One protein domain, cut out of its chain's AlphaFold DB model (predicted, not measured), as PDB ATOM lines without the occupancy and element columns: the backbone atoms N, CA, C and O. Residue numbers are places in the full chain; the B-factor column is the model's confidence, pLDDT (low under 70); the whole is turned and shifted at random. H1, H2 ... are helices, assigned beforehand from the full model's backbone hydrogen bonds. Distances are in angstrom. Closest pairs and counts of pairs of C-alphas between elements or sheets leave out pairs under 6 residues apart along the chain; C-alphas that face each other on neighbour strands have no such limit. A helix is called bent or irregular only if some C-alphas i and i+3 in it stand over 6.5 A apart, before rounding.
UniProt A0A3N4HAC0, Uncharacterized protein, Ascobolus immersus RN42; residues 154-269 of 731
ATOM      1  N   THR A 154     154.929 178.740 152.206       84.75
ATOM      2  CA  THR A 154     156.136 178.580 151.381       84.75
ATOM      3  C   THR A 154     156.398 177.111 151.027       84.75
ATOM      4  O   THR A 154     156.737 176.794 149.887       84.75
ATOM      5  N   ARG A 155     156.190 176.169 151.961       84.75
ATOM      6  CA  ARG A 155     156.335 174.723 151.690       84.75
ATOM      7  C   ARG A 155     155.345 174.227 150.635       84.75
ATOM      8  O   ARG A 155     155.739 173.455 149.760       84.75
ATOM      9  N   ARG A 156     154.077 174.653 150.696       86.44
ATOM     10  CA  ARG A 156     153.044 174.267 149.712       86.44
ATOM     11  C   ARG A 156     153.369 174.805 148.318       86.44
ATOM     12  O   ARG A 156     153.236 174.072 147.337       86.44
ATOM     13  N   LEU A 157     153.839 176.049 148.241       87.19
ATOM     14  CA  LEU A 157     154.309 176.672 147.005       87.19
ATOM     15  C   LEU A 157     155.512 175.923 146.413       87.19
ATOM     16  O   LEU A 157     155.447 175.470 145.271       87.19
ATOM     17  N   ASN A 158     156.552 175.685 147.219       85.69
ATOM     18  CA  ASN A 158     157.765 174.979 146.796       85.69
ATOM     19  C   ASN A 158     157.474 173.572 146.263       85.69
ATOM     20  O   ASN A 158     158.066 173.162 145.269       85.69
ATOM     21  N   LYS A 159     156.525 172.839 146.862       87.50
ATOM     22  CA  LYS A 159     156.148 171.497 146.394       87.50
ATOM     23  C   LYS A 159     155.564 171.508 144.974       87.50
ATOM     24  O   LYS A 159     155.868 170.609 144.193       87.50
ATOM     25  N   ARG A 160     154.732 172.504 144.640       85.69
ATOM     26  CA  ARG A 160     154.151 172.662 143.291       85.69
ATOM     27  C   ARG A 160     155.213 173.103 142.285       85.69
ATOM     28  O   ARG A 160     155.360 172.473 141.239       85.69
ATOM     29  N   VAL A 161     156.017 174.092 142.670       88.06
ATOM     30  CA  VAL A 161     157.158 174.590 141.890       88.06
ATOM     31  C   VAL A 161     158.148 173.473 141.554       88.06
ATOM     32  O   VAL A 161     158.534 173.327 140.396       88.06
ATOM     33  N   ASP A 162     158.509 172.628 142.522       84.62
ATOM     34  CA  ASP A 162     159.405 171.490 142.303       84.62
ATOM     35  C   ASP A 162     158.834 170.474 141.302       84.62
ATOM     36  O   ASP A 162     159.596 169.848 140.561       84.62
ATOM     37  N   GLY A 163     157.508 170.317 141.248       84.31
ATOM     38  CA  GLY A 163     156.828 169.488 140.253       84.31
ATOM     39  C   GLY A 163     157.080 169.985 138.830       84.31
ATOM     40  O   GLY A 163     157.592 169.237 137.994       84.31
ATOM     41  N   TRP A 164     156.814 171.268 138.569       87.31
ATOM     42  CA  TRP A 164     157.069 171.881 137.261       87.31
ATOM     43  C   TRP A 164     158.558 171.917 136.918       87.31
ATOM     44  O   TRP A 164     158.951 171.650 135.780       87.31
ATOM     45  N   ARG A 165     159.404 172.208 137.911       84.56
ATOM     46  CA  ARG A 165     160.860 172.323 137.762       84.56
ATOM     47  C   ARG A 165     161.495 171.024 137.274       84.56
ATOM     48  O   ARG A 165     162.392 171.067 136.433       84.56
ATOM     49  N   LYS A 166     161.031 169.876 137.778       82.25
ATOM     50  CA  LYS A 166     161.534 168.544 137.402       82.25
ATOM     51  C   LYS A 166     161.267 168.192 135.933       82.25
ATOM     52  O   LYS A 166     162.093 167.518 135.328       82.25
ATOM     53  N   GLY A 167     160.152 168.648 135.358       82.88
ATOM     54  CA  GLY A 167     159.766 168.346 133.970       82.88
ATOM     55  C   GLY A 167     160.203 169.385 132.932       82.88
ATOM     56  O   GLY A 167     160.374 169.044 131.761       82.88
ATOM     57  N   CYS A 168     160.428 170.632 133.356       88.62
ATOM     58  CA  CYS A 168     160.658 171.773 132.469       88.62
ATOM     59  C   CYS A 168     161.788 171.548 131.457       88.62
ATOM     60  O   CYS A 168     161.571 171.641 130.250       88.62
ATOM     61  N   TYR A 169     162.985 171.183 131.921       88.12
ATOM     62  CA  TYR A 169     164.130 171.045 131.019       88.12
ATOM     63  C   TYR A 169     164.062 169.817 130.111       88.12
ATOM     64  O   TYR A 169     164.610 169.862 129.013       88.12
ATOM     65  N   CYS A 170     163.329 168.771 130.498       88.50
ATOM     66  CA  CYS A 170     163.059 167.651 129.600       88.50
ATOM     67  C   CYS A 170     162.192 168.100 128.416       88.50
ATOM     68  O   CYS A 170     162.504 167.788 127.268       88.50
ATOM     69  N   ALA A 171     161.150 168.896 128.682       89.44
ATOM     70  CA  ALA A 171     160.324 169.495 127.636       89.44
ATOM     71  C   ALA A 171     161.123 170.492 126.777       89.44
ATOM     72  O   ALA A 171     161.015 170.477 125.551       89.44
ATOM     73  N   MET A 172     161.988 171.304 127.396       90.88
ATOM     74  CA  MET A 172     162.867 172.217 126.662       90.88
ATOM     75  C   MET A 172     163.858 171.490 125.754       90.88
ATOM     76  O   MET A 172     164.125 171.988 124.671       90.88
ATOM     77  N   VAL A 173     164.405 170.336 126.154       91.00
ATOM     78  CA  VAL A 173     165.298 169.535 125.296       91.00
ATOM     79  C   VAL A 173     164.588 169.123 124.006       91.00
ATOM     80  O   VAL A 173     165.158 169.270 122.926       91.00
ATOM     81  N   VAL A 174     163.336 168.671 124.108       91.25
ATOM     82  CA  VAL A 174     162.518 168.286 122.945       91.25
ATOM     83  C   VAL A 174     162.173 169.498 122.074       91.25
ATOM     84  O   VAL A 174     162.200 169.412 120.849       91.25
ATOM     85  N   ALA A 175     161.862 170.648 122.680       91.69
ATOM     86  CA  ALA A 175     161.611 171.880 121.930       91.69
ATOM     87  C   ALA A 175     162.883 172.386 121.223       91.69
ATOM     88  O   ALA A 175     162.848 172.781 120.059       91.69
ATOM     89  N   ALA A 176     164.024 172.325 121.910       92.06
ATOM     90  CA  ALA A 176     165.323 172.752 121.410       92.06
ATOM     91  C   ALA A 176     165.817 171.886 120.246       92.06
ATOM     92  O   ALA A 176     166.367 172.430 119.290       92.06
ATOM     93  N   SER A 177     165.601 170.565 120.282       92.56
ATOM     94  CA  SER A 177     165.997 169.660 119.188       92.56
ATOM     95  C   SER A 177     165.217 169.906 117.894       92.56
ATOM     96  O   SER A 177     165.711 169.599 116.811       92.56
ATOM     97  N   LYS A 178     164.028 170.508 118.004       92.69
ATOM     98  CA  LYS A 178     163.156 170.896 116.888       92.69
ATOM     99  C   LYS A 178     163.358 172.337 116.425       92.69
ATOM    100  O   LYS A 178     162.774 172.733 115.420       92.69
ATOM    101  N   ASN A 179     164.152 173.138 117.138       93.88
ATOM    102  CA  ASN A 179     164.308 174.556 116.835       93.88
ATOM    103  C   ASN A 179     165.399 174.769 115.757       93.88
ATOM    104  O   ASN A 179     166.586 174.543 116.033       93.88
ATOM    105  N   PRO A 180     165.041 175.237 114.542       91.94
ATOM    106  CA  PRO A 180     166.007 175.414 113.458       91.94
ATOM    107  C   PRO A 180     167.025 176.513 113.777       91.94
ATOM    108  O   PRO A 180     168.209 176.320 113.546       91.94
ATOM    109  N   LYS A 181     166.611 177.599 114.446       92.00
ATOM    110  CA  LYS A 181     167.511 178.710 114.807       92.00
ATOM    111  C   LYS A 181     168.620 178.270 115.756       92.00
ATOM    112  O   LYS A 181     169.741 178.759 115.662       92.00
ATOM    113  N   LEU A 182     168.306 177.366 116.688       90.44
ATOM    114  CA  LEU A 182     169.316 176.791 117.574       90.44
ATOM    115  C   LEU A 182     170.251 175.850 116.807       90.44
ATOM    116  O   LEU A 182     171.453 175.861 117.051       90.44
ATOM    117  N   SER A 183     169.706 175.056 115.886       88.31
ATOM    118  CA  SER A 183     170.494 174.134 115.063       88.31
ATOM    119  C   SER A 183     171.464 174.880 114.146       88.31
ATOM    120  O   SER A 183     172.649 174.561 114.154       88.31
ATOM    121  N   ASP A 184     170.999 175.919 113.452       87.94
ATOM    122  CA  ASP A 184     171.818 176.767 112.577       87.94
ATOM    123  C   ASP A 184     172.927 177.468 113.369       87.94
ATOM    124  O   ASP A 184     174.090 177.455 112.965       87.94
ATOM    125  N   LEU A 185     172.588 178.003 114.552       87.06
ATOM    126  CA  LEU A 185     173.560 178.604 115.463       87.06
ATOM    127  C   LEU A 185     174.645 177.598 115.860       87.06
ATOM    128  O   LEU A 185     175.822 177.935 115.848       87.06
ATOM    129  N   LEU A 186     174.276 176.368 116.226       86.31
ATOM    130  CA  LEU A 186     175.240 175.347 116.648       86.31
ATOM    131  C   LEU A 186     176.063 174.777 115.488       86.31
ATOM    132  O   LEU A 186     177.220 174.411 115.699       86.31
ATOM    133  N   GLN A 187     175.492 174.723 114.286       83.06
ATOM    134  CA  GLN A 187     176.145 174.203 113.091       83.06
ATOM    135  C   GLN A 187     177.145 175.207 112.498       83.06
ATOM    136  O   GLN A 187     178.287 174.833 112.245       83.06
ATOM    137  N   GLY A 188     176.801 176.498 112.414       78.06
ATOM    138  CA  GLY A 188     177.757 177.538 111.997       78.06
ATOM    139  C   GLY A 188     179.003 177.605 112.893       78.06
ATOM    140  O   GLY A 188     180.109 177.880 112.437       78.06
ATOM    141  N   LEU A 189     178.864 177.247 114.174       72.75
ATOM    142  CA  LEU A 189     179.983 177.193 115.119       72.75
ATOM    143  C   LEU A 189     180.907 175.987 114.929       72.75
ATOM    144  O   LEU A 189     182.062 176.049 115.367       72.75
ATOM    145  N   SER A 190     180.419 174.887 114.345       66.69
ATOM    146  CA  SER A 190     181.265 173.722 114.085       66.69
ATOM    147  C   SER A 190     182.152 173.893 112.861       66.69
ATOM    148  O   SER A 190     183.233 173.304 112.840       66.69
ATOM    149  N   ASP A 191     181.720 174.701 111.895       66.56
ATOM    150  CA  ASP A 191     182.301 174.710 110.553       66.56
ATOM    151  C   ASP A 191     183.306 175.864 110.357       66.56
ATOM    152  O   ASP A 191     184.319 175.680 109.686       66.56
ATOM    153  N   GLU A 192     183.124 177.011 111.024       58.91
ATOM    154  CA  GLU A 192     183.969 178.207 110.812       58.91
ATOM    155  C   GLU A 192     185.065 178.433 111.870       58.91
ATOM    156  O   GLU A 192     185.799 179.415 111.815       58.91
ATOM    157  N   GLY A 193     185.223 177.526 112.838       58.75
ATOM    158  CA  GLY A 193     186.164 177.730 113.941       58.75
ATOM    159  C   GLY A 193     185.685 178.841 114.882       58.75
ATOM    160  O   GLY A 193     186.078 179.991 114.762       58.75
ATOM    161  N   VAL A 194     184.834 178.456 115.839       57.00
ATOM    162  CA  VAL A 194     184.175 179.278 116.878       57.00
ATOM    163  C   VAL A 194     184.731 180.710 117.071       57.00
ATOM    164  O   VAL A 194     185.806 180.861 117.662       57.00
ATOM    165  N   PRO A 195     183.967 181.766 116.709       54.91
ATOM    166  CA  PRO A 195     184.300 183.144 117.052       54.91
ATOM    167  C   PRO A 195     184.222 183.385 118.565       54.91
ATOM    168  O   PRO A 195     183.450 182.766 119.306       54.91
ATOM    169  N   ASP A 196     185.042 184.325 119.022       56.59
ATOM    170  CA  ASP A 196     185.714 184.275 120.319       56.59
ATOM    171  C   ASP A 196     184.818 184.156 121.569       56.59
ATOM    172  O   ASP A 196     185.258 183.551 122.544       56.59
ATOM    173  N   ARG A 197     183.562 184.639 121.602       56.59
ATOM    174  CA  ARG A 197     182.763 184.691 122.859       56.59
ATOM    175  C   ARG A 197     181.225 184.661 122.747       56.59
ATOM    176  O   ARG A 197     180.572 184.597 123.784       56.59
ATOM    177  N   MET A 198     180.619 184.660 121.556       58.47
ATOM    178  CA  MET A 198     179.165 184.911 121.399       58.47
ATOM    179  C   MET A 198     178.155 183.732 121.328       58.47
ATOM    180  O   MET A 198     176.956 184.014 121.385       58.47
ATOM    181  N   PRO A 199     178.516 182.434 121.285       68.56
ATOM    182  CA  PRO A 199     177.517 181.396 121.004       68.56
ATOM    183  C   PRO A 199     176.577 181.053 122.168       68.56
ATOM    184  O   PRO A 199     175.405 180.748 121.963       68.56
ATOM    185  N   THR A 200     177.054 181.119 123.413       77.56
ATOM    186  CA  THR A 200     176.253 180.706 124.580       77.56
ATOM    187  C   THR A 200     175.167 181.718 124.936       77.56
ATOM    188  O   THR A 200     174.077 181.320 125.334       77.56
ATOM    189  N   ALA A 201     175.433 183.017 124.762       82.31
ATOM    190  CA  ALA A 201     174.447 184.064 125.021       82.31
ATOM    191  C   ALA A 201     173.279 183.987 124.027       82.31
ATOM    192  O   ALA A 201     172.123 183.987 124.438       82.31
ATOM    193  N   GLN A 202     173.575 183.832 122.732       85.25
ATOM    194  CA  GLN A 202     172.549 183.663 121.699       85.25
ATOM    195  C   GLN A 202     171.749 182.369 121.896       85.25
ATOM    196  O   GLN A 202     170.522 182.391 121.805       85.25
ATOM    197  N   ALA A 203     172.412 181.265 122.256       87.94
ATOM    198  CA  ALA A 203     171.724 180.019 122.585       87.94
ATOM    199  C   ALA A 203     170.817 180.169 123.819       87.94
ATOM    200  O   ALA A 203     169.683 179.699 123.795       87.94
ATOM    201  N   ASN A 204     171.263 180.870 124.871       89.94
ATOM    202  CA  ASN A 204     170.425 181.176 126.034       89.94
ATOM    203  C   ASN A 204     169.212 182.036 125.657       89.94
ATOM    204  O   ASN A 204     168.131 181.740 126.137       89.94
ATOM    205  N   ILE A 205     169.349 183.031 124.771       90.31
ATOM    206  CA  ILE A 205     168.214 183.847 124.296       90.31
ATOM    207  C   ILE A 205     167.185 182.986 123.552       90.31
ATOM    208  O   ILE A 205     165.981 183.151 123.744       90.31
ATOM    209  N   ILE A 206     167.640 182.069 122.692       91.31
ATOM    210  CA  ILE A 206     166.742 181.157 121.969       91.31
ATOM    211  C   ILE A 206     166.032 180.223 122.955       91.31
ATOM    212  O   ILE A 206     164.819 180.048 122.868       91.31
ATOM    213  N   LEU A 207     166.767 179.663 123.916       92.69
ATOM    214  CA  LEU A 207     166.222 178.751 124.918       92.69
ATOM    215  C   LEU A 207     165.313 179.451 125.938       92.69
ATOM    216  O   LEU A 207     164.334 178.847 126.357       92.69
ATOM    217  N   GLU A 208     165.572 180.711 126.289       93.38
ATOM    218  CA  GLU A 208     164.693 181.523 127.144       93.38
ATOM    219  C   GLU A 208     163.311 181.673 126.497       93.38
ATOM    220  O   GLU A 208     162.295 181.560 127.170       93.38
ATOM    221  N   ARG A 209     163.235 181.833 125.169       92.88
ATOM    222  CA  ARG A 209     161.939 181.887 124.469       92.88
ATOM    223  C   ARG A 209     161.160 180.581 124.598       92.88
ATOM    224  O   ARG A 209     159.946 180.621 124.780       92.88
ATOM    225  N   GLU A 210     161.836 179.436 124.520       92.50
ATOM    226  CA  GLU A 210     161.191 178.134 124.742       92.50
ATOM    227  C   GLU A 210     160.820 177.927 126.219       92.50
ATOM    228  O   GLU A 210     159.773 177.356 126.516       92.50
ATOM    229  N   PHE A 211     161.626 178.450 127.148       92.12
ATOM    230  CA  PHE A 211     161.315 178.461 128.577       92.12
ATOM    231  C   PHE A 211     160.058 179.294 128.875       92.12
ATOM    232  O   PHE A 211     159.142 178.798 129.528       92.12
ATOM    233  N   CYS A 212     159.957 180.517 128.343       90.31
ATOM    234  CA  CYS A 212     158.769 181.360 128.495       90.31
ATOM    235  C   CYS A 212     157.520 180.704 127.891       90.31
ATOM    236  O   CYS A 212     156.453 180.769 128.488       90.31
ATOM    237  N   ARG A 213     157.640 180.025 126.741       90.75
ATOM    238  CA  ARG A 213     156.525 179.250 126.168       90.75
ATOM    239  C   ARG A 213     156.073 178.127 127.097       90.75
ATOM    240  O   ARG A 213     154.876 177.952 127.294       90.75
ATOM    241  N   TYR A 214     157.015 177.384 127.681       90.56
ATOM    242  CA  TYR A 214     156.699 176.353 128.671       90.56
ATOM    243  C   TYR A 214     155.969 176.947 129.883       90.56
ATOM    244  O   TYR A 214     154.953 176.413 130.314       90.56
ATOM    245  N   GLU A 215     156.455 178.074 130.399       90.19
ATOM    246  CA  GLU A 215     155.859 178.794 131.526       90.19
ATOM    247  C   GLU A 215     154.429 179.270 131.229       90.19
ATOM    248  O   GLU A 215     153.534 179.060 132.048       90.19
ATOM    249  N   SER A 216     154.182 179.842 130.046       87.94
ATOM    250  CA  SER A 216     152.837 180.250 129.616       87.94
ATOM    251  C   SER A 216     151.863 179.071 129.514       87.94
ATOM    252  O   SER A 216     150.680 179.237 129.795       87.94
ATOM    253  N   ASN A 217     152.353 177.876 129.177       89.12
ATOM    254  CA  ASN A 217     151.524 176.676 129.035       89.12
ATOM    255  C   ASN A 217     151.156 176.007 130.375       89.12
ATOM    256  O   ASN A 217     150.283 175.145 130.396       89.12
ATOM    257  N   MET A 218     151.806 176.368 131.487       85.12
ATOM    258  CA  MET A 218     151.652 175.690 132.787       85.12
ATOM    259  C   MET A 218     150.580 176.300 133.708       85.12
ATOM    260  O   MET A 218     150.459 175.861 134.848       85.12
ATOM    261  N   ALA A 219     149.800 177.281 133.232       85.19
ATOM    262  CA  ALA A 219     148.699 177.918 133.972       85.19
ATOM    263  C   ALA A 219     149.060 178.338 135.421       85.19
ATOM    264  O   ALA A 219     148.310 178.077 136.359       85.19
ATOM    265  N   MET A 220     150.225 178.973 135.604       89.94
ATOM    266  CA  MET A 220     150.732 179.430 136.911       89.94
ATOM    267  C   MET A 220     150.176 180.812 137.297       89.94
ATOM    268  O   MET A 220     150.060 181.684 136.428       89.94
ATOM    269  N   THR A 221     149.933 181.052 138.592       91.19
ATOM    270  CA  THR A 221     149.734 182.416 139.130       91.19
ATOM    271  C   THR A 221     151.038 183.227 139.098       91.19
ATOM    272  O   THR A 221     152.120 182.663 138.935       91.19
ATOM    273  N   ASP A 222     150.987 184.552 139.262       88.94
ATOM    274  CA  ASP A 222     152.205 185.387 139.230       88.94
ATOM    275  C   ASP A 222     153.170 185.097 140.400       88.94
ATOM    276  O   ASP A 222     154.394 185.112 140.226       88.94
ATOM    277  N   GLU A 223     152.636 184.752 141.575       88.00
ATOM    278  CA  GLU A 223     153.426 184.308 142.734       88.00
ATOM    279  C   GLU A 223     154.118 182.966 142.458       88.00
ATOM    280  O   GLU A 223     155.309 182.791 142.721       88.00
ATOM    281  N   GLU A 224     153.390 182.025 141.855       90.62
ATOM    282  CA  GLU A 224     153.909 180.725 141.427       90.62
ATOM    283  C   GLU A 224     154.965 180.860 140.339       90.62
ATOM    284  O   GLU A 224     155.983 180.172 140.387       90.62
ATOM    285  N   ARG A 225     154.760 181.781 139.398       90.06
ATOM    286  CA  ARG A 225     155.699 182.098 138.326       90.06
ATOM    287  C   ARG A 225     157.009 182.652 138.880       90.06
ATOM    288  O   ARG A 225     158.090 182.225 138.476       90.06
ATOM    289  N   THR A 226     156.917 183.561 139.845       88.44
ATOM    290  CA  THR A 226     158.086 184.145 140.512       88.44
ATOM    291  C   THR A 226     158.860 183.075 141.278       88.44
ATOM    292  O   THR A 226     160.047 182.878 141.017       88.44
ATOM    293  N   ALA A 227     158.180 182.288 142.117       87.94
ATOM    294  CA  ALA A 227     158.800 181.185 142.851       87.94
ATOM    295  C   ALA A 227     159.379 180.106 141.916       87.94
ATOM    296  O   ALA A 227     160.442 179.541 142.185       87.94
ATOM    297  N   PHE A 228     158.726 179.845 140.780       89.81
ATOM    298  CA  PHE A 228     159.219 178.939 139.749       89.81
ATOM    299  C   PHE A 228     160.538 179.426 139.149       89.81
ATOM    300  O   PHE A 228     161.506 178.663 139.143       89.81
ATOM    301  N   ARG A 229     160.632 180.690 138.725       89.06
ATOM    302  CA  ARG A 229     161.884 181.288 138.222       89.06
ATOM    303  C   ARG A 229     162.984 181.286 139.287       89.06
ATOM    304  O   ARG A 229     164.110 180.868 139.009       89.06
ATOM    305  N   GLU A 230     162.649 181.661 140.520       87.50
ATOM    306  CA  GLU A 230     163.576 181.681 141.657       87.50
ATOM    307  C   GLU A 230     164.107 180.292 142.026       87.50
ATOM    308  O   GLU A 230     165.265 180.164 142.430       87.50
ATOM    309  N   SER A 231     163.322 179.229 141.817       85.81
ATOM    310  CA  SER A 231     163.740 177.850 142.102       85.81
ATOM    311  C   SER A 231     164.945 177.382 141.273       85.81
ATOM    312  O   SER A 231     165.666 176.461 141.672       85.81
ATOM    313  N   PHE A 232     165.209 178.029 140.134       80.50
ATOM    314  CA  PHE A 232     166.408 177.795 139.328       80.50
ATOM    315  C   PHE A 232     167.624 178.594 139.832       80.50
ATOM    316  O   PHE A 232     168.760 178.293 139.455       80.50
ATOM    317  N   GLY A 233     167.424 179.579 140.713       82.62
ATOM    318  CA  GLY A 233     168.466 180.399 141.323       82.62
ATOM    319  C   GLY A 233     169.414 181.005 140.287       82.62
ATOM    320  O   GLY A 233     168.998 181.544 139.268       82.62
ATOM    321  N   LYS A 234     170.726 180.844 140.501       74.19
ATOM    322  CA  LYS A 234     171.778 181.316 139.572       74.19
ATOM    323  C   LYS A 234     171.763 180.630 138.194       74.19
ATOM    324  O   LYS A 234     172.534 181.015 137.315       74.19
ATOM    325  N   GLN A 235     170.968 179.573 138.022       70.62
ATOM    326  CA  GLN A 235     170.825 178.867 136.747       70.62
ATOM    327  C   GLN A 235     169.713 179.463 135.874       70.62
ATOM    328  O   GLN A 235     169.645 179.121 134.694       70.62
ATOM    329  N   TYR A 236     168.871 180.351 136.416       75.75
ATOM    330  CA  TYR A 236     167.916 181.120 135.620       75.75
ATOM    331  C   TYR A 236     168.672 181.965 134.575       75.75
ATOM    332  O   TYR A 236     169.691 182.580 134.900       75.75
ATOM    333  N   GLY A 237     168.264 181.898 133.304       77.69
ATOM    334  CA  GLY A 237     168.980 182.498 132.167       77.69
ATOM    335  C   GLY A 237     170.214 181.727 131.661       77.69
ATOM    336  O   GLY A 237     170.791 182.088 130.638       77.69
ATOM    337  N   ASN A 238     170.621 180.632 132.321       85.31
ATOM    338  CA  ASN A 238     171.715 179.744 131.890       85.31
ATOM    339  C   ASN A 238     171.194 178.437 131.266       85.31
ATOM    340  O   ASN A 238     171.760 177.355 131.465       85.31
ATOM    341  N   HIS A 239     170.113 178.531 130.492       88.69
ATOM    342  CA  HIS A 239     169.406 177.390 129.913       88.69
ATOM    343  C   HIS A 239     170.301 176.460 129.093       88.69
ATOM    344  O   HIS A 239     170.176 175.243 129.190       88.69
ATOM    345  N   PHE A 240     171.258 177.007 128.344       87.75
ATOM    346  CA  PHE A 240     172.201 176.236 127.538       87.75
ATOM    347  C   PHE A 240     173.053 175.287 128.387       87.75
ATOM    348  O   PHE A 240     173.297 174.142 128.010       87.75
ATOM    349  N   ARG A 241     173.481 175.739 129.572       85.19
ATOM    350  CA  ARG A 241     174.241 174.910 130.513       85.19
ATOM    351  C   ARG A 241     173.376 173.784 131.070       85.19
ATOM    352  O   ARG A 241     173.845 172.654 131.154       85.19
ATOM    353  N   VAL A 242     172.137 174.085 131.451       84.94
ATOM    354  CA  VAL A 242     171.220 173.084 132.014       84.94
ATOM    355  C   VAL A 242     170.829 172.042 130.965       84.94
ATOM    356  O   VAL A 242     170.847 170.846 131.250       84.94
ATOM    357  N   LEU A 243     170.579 172.482 129.733       87.56
ATOM    358  CA  LEU A 243     170.287 171.621 128.593       87.56
ATOM    359  C   LEU A 243     171.443 170.651 128.294       87.56
ATOM    360  O   LEU A 243     171.204 169.462 128.096       87.56
ATOM    361  N   ARG A 244     172.701 171.111 128.358       87.00
ATOM    362  CA  ARG A 244     173.880 170.227 128.258       87.00
ATOM    363  C   ARG A 244     173.879 169.146 129.337       87.00
ATOM    364  O   ARG A 244     174.069 167.974 129.035       87.00
ATOM    365  N   VAL A 245     173.619 169.520 130.587       85.69
ATOM    366  CA  VAL A 245     173.586 168.563 131.704       85.69
ATOM    367  C   VAL A 245     172.507 167.498 131.498       85.69
ATOM    368  O   VAL A 245     172.761 166.332 131.793       85.69
ATOM    369  N   HIS A 246     171.346 167.875 130.954       86.94
ATOM    370  CA  HIS A 246     170.261 166.956 130.576       86.94
ATOM    371  C   HIS A 246     170.648 165.986 129.455       86.94
ATOM    372  O   HIS A 246     170.332 164.805 129.555       86.94
ATOM    373  N   LEU A 247     171.371 166.442 128.432       88.06
ATOM    374  CA  LEU A 247     171.758 165.612 127.282       88.06
ATOM    375  C   LEU A 247     172.951 164.678 127.548       88.06
ATOM    376  O   LEU A 247     173.034 163.595 126.964       88.06
ATOM    377  N   PHE A 248     173.879 165.075 128.424       86.88
ATOM    378  CA  PHE A 248     175.102 164.312 128.719       86.88
ATOM    379  C   PHE A 248     175.058 163.533 130.039       86.88
ATOM    380  O   PHE A 248     175.985 162.782 130.328       86.88
ATOM    381  N   GLY A 249     174.004 163.688 130.847       76.69
ATOM    382  CA  GLY A 249     173.850 162.942 132.101       76.69
ATOM    383  C   GLY A 249     174.843 163.340 133.203       76.69
ATOM    384  O   GLY A 249     175.027 162.601 134.166       76.69
ATOM    385  N   GLU A 250     175.470 164.521 133.125       70.81
ATOM    386  CA  GLU A 250     176.481 165.001 134.092       70.81
ATOM    387  C   GLU A 250     175.887 165.483 135.442       70.81
ATOM    388  O   GLU A 250     176.450 166.346 136.121       70.81
ATOM    389  N   HIS A 251     174.731 164.949 135.849       61.94
ATOM    390  CA  HIS A 251     173.937 165.421 136.996       61.94
ATOM    391  C   HIS A 251     174.698 165.382 138.329       61.94
ATOM    392  O   HIS A 251     174.453 166.198 139.213       61.94
ATOM    393  N   SER A 252     175.669 164.477 138.464       53.88
ATOM    394  CA  SER A 252     176.472 164.301 139.676       53.88
ATOM    395  C   SER A 252     177.497 165.416 139.930       53.88
ATOM    396  O   SER A 252     178.079 165.461 141.012       53.88
ATOM    397  N   ARG A 253     177.736 166.326 138.973       58.16
ATOM    398  CA  ARG A 253     178.846 167.295 139.046       58.16
ATOM    399  C   ARG A 253     178.438 168.746 139.308       58.16
ATOM    400  O   ARG A 253     179.319 169.562 139.573       58.16
ATOM    401  N   ILE A 254     177.151 169.107 139.231       63.53
ATOM    402  CA  ILE A 254     176.723 170.515 139.335       63.53
ATOM    403  C   ILE A 254     175.554 170.680 140.326       63.53
ATOM    404  O   ILE A 254     174.416 170.345 139.994       63.53
ATOM    405  N   PRO A 255     175.799 171.258 141.518       59.81
ATOM    406  CA  PRO A 255     174.757 171.529 142.506       59.81
ATOM    407  C   PRO A 255     173.679 172.489 141.979       59.81
ATOM    408  O   PRO A 255     173.993 173.509 141.359       59.81
ATOM    409  N   GLY A 256     172.410 172.195 142.273       65.06
ATOM    410  CA  GLY A 256     171.275 173.093 142.012       65.06
ATOM    411  C   GLY A 256     170.652 173.004 140.614       65.06
ATOM    412  O   GLY A 256     169.682 173.715 140.346       65.06
ATOM    413  N   ILE A 257     171.154 172.134 139.734       67.44
ATOM    414  CA  ILE A 257     170.511 171.854 138.443       67.44
ATOM    415  C   ILE A 257     169.392 170.814 138.645       67.44
ATOM    416  O   ILE A 257     169.625 169.820 139.331       67.44
ATOM    417  N   PRO A 258     168.180 171.015 138.085       66.94
ATOM    418  CA  PRO A 258     167.112 170.021 138.171       66.94
ATOM    419  C   PRO A 258     167.545 168.709 137.512       66.94
ATOM    420  O   PRO A 258     167.911 168.705 136.334       66.94
ATOM    421  N   ASN A 259     167.491 167.602 138.255       71.12
ATOM    422  CA  ASN A 259     167.774 166.276 137.707       71.12
ATOM    423  C   ASN A 259     166.724 165.902 136.655       71.12
ATOM    424  O   ASN A 259     165.533 166.123 136.876       71.12
ATOM    425  N   CYS A 260     167.153 165.288 135.550       77.44
ATOM    426  CA  CYS A 260     166.239 164.628 134.623       77.44
ATOM    427  C   CYS A 260     165.566 163.455 135.368       77.44
ATOM    428  O   CYS A 260     166.281 162.530 135.763       77.44
ATOM    429  N   PRO A 261     164.233 163.462 135.585       69.25
ATOM    430  CA  PRO A 261     163.552 162.537 136.503       69.25
ATOM    431  C   PRO A 261     163.747 161.046 136.200       69.25
ATOM    432  O   PRO A 261     163.565 160.225 137.091       69.25
ATOM    433  N   ALA A 262     164.141 160.701 134.971       72.19
ATOM    434  CA  ALA A 262     164.432 159.332 134.550       72.19
ATOM    435  C   ALA A 262     165.593 159.246 133.536       72.19
ATOM    436  O   ALA A 262     165.648 158.318 132.739       72.19
ATOM    437  N   GLN A 263     166.497 160.239 133.510       77.69
ATOM    438  CA  GLN A 263     167.613 160.325 132.543       77.69
ATOM    439  C   GLN A 263     167.210 160.242 131.053       77.69
ATOM    440  O   GLN A 263     168.076 160.118 130.185       77.69
ATOM    441  N   ILE A 264     165.917 160.410 130.755       83.06
ATOM    442  CA  ILE A 264     165.290 160.254 129.433       83.06
ATOM    443  C   ILE A 264     166.039 161.063 128.371       83.06
ATOM    444  O   ILE A 264     166.329 160.562 127.293       83.06
ATOM    445  N   CYS A 265     166.412 162.305 128.682       86.56
ATOM    446  CA  CYS A 265     167.107 163.183 127.741       86.56
ATOM    447  C   CYS A 265     168.502 162.683 127.340       86.56
ATOM    448  O   CYS A 265     168.967 163.002 126.250       86.56
ATOM    449  N   SER A 266     169.177 161.924 128.204       86.00
ATOM    450  CA  SER A 266     170.529 161.416 127.941       86.00
ATOM    451  C   SER A 266     170.555 160.063 127.233       86.00
ATOM    452  O   SER A 266     171.533 159.784 126.531       86.00
ATOM    453  N   THR A 267     169.499 159.259 127.405       85.56
ATOM    454  CA  THR A 267     169.366 157.885 126.890       85.56
ATOM    455  C   THR A 267     168.399 157.755 125.715       85.56
ATOM    456  O   THR A 267     168.297 156.680 125.139       85.56
ATOM    457  N   THR A 268     167.685 158.822 125.348       87.19
ATOM    458  CA  THR A 268     166.756 158.807 124.212       87.19
ATOM    459  C   THR A 268     167.462 158.528 122.881       87.19
ATOM    460  O   THR A 268     168.538 159.060 122.605       87.19
ATOM    461  N   GLU A 269     166.812 157.722 122.041       88.50
ATOM    462  CA  GLU A 269     167.241 157.404 120.672       88.50
ATOM    463  C   GLU A 269     166.579 158.312 119.616       88.50
ATOM    464  O   GLU A 269     166.767 158.109 118.417       88.50
TER     465      GLU A 269
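What this domain is: This is residues 154 to 269 of the 731 residues of an uncharacterized protein of Ascobolus immersus RN42 (UniProt A0A3N4HAC0). Bent H1 is the spine, crossed by H4 on its first arm and by H3 and H5 on its second; H6 packs on H5. The 116 printed residues, class all helix, include six named helices, H1 to H6. The whole is compact, radius of gyration of the C-alphas 14.8 A, spanning 50 by 27 by 24 A.

How they stand to each other: H1, residues 154 to 177, one helix by its hydrogen bonds, is bent: C-alphas 166, ending arm H1a, and 169, beginning H1b, are 7.3 A apart. H4, 222 to 231, touches H1a, closest C-alphas Phe 228 and Val 161, 5.3 A. H5, 239 to 248, touches H1b, closest C-alphas Leu 243 and Val 173, 6.3 A. H2, 180 to 191, and H3, 199 to 217, form a hairpin. Except in H2, 6 of 8, every O i to N i+4 pair of these is within hydrogen-bond range.

Where its parts are: C-alpha 154 begins H1a at (156.136, 178.580, 151.381); H3 spans 27.6 A from first to last C-alpha; H6, residues 264 to 267, ends with C-alpha 267 at (169.366, 157.885, 126.890).

The domain as a whole: H5 to H6 is a long link; pLDDT is under 70 at 190 to 199, 251 to 258 and 261.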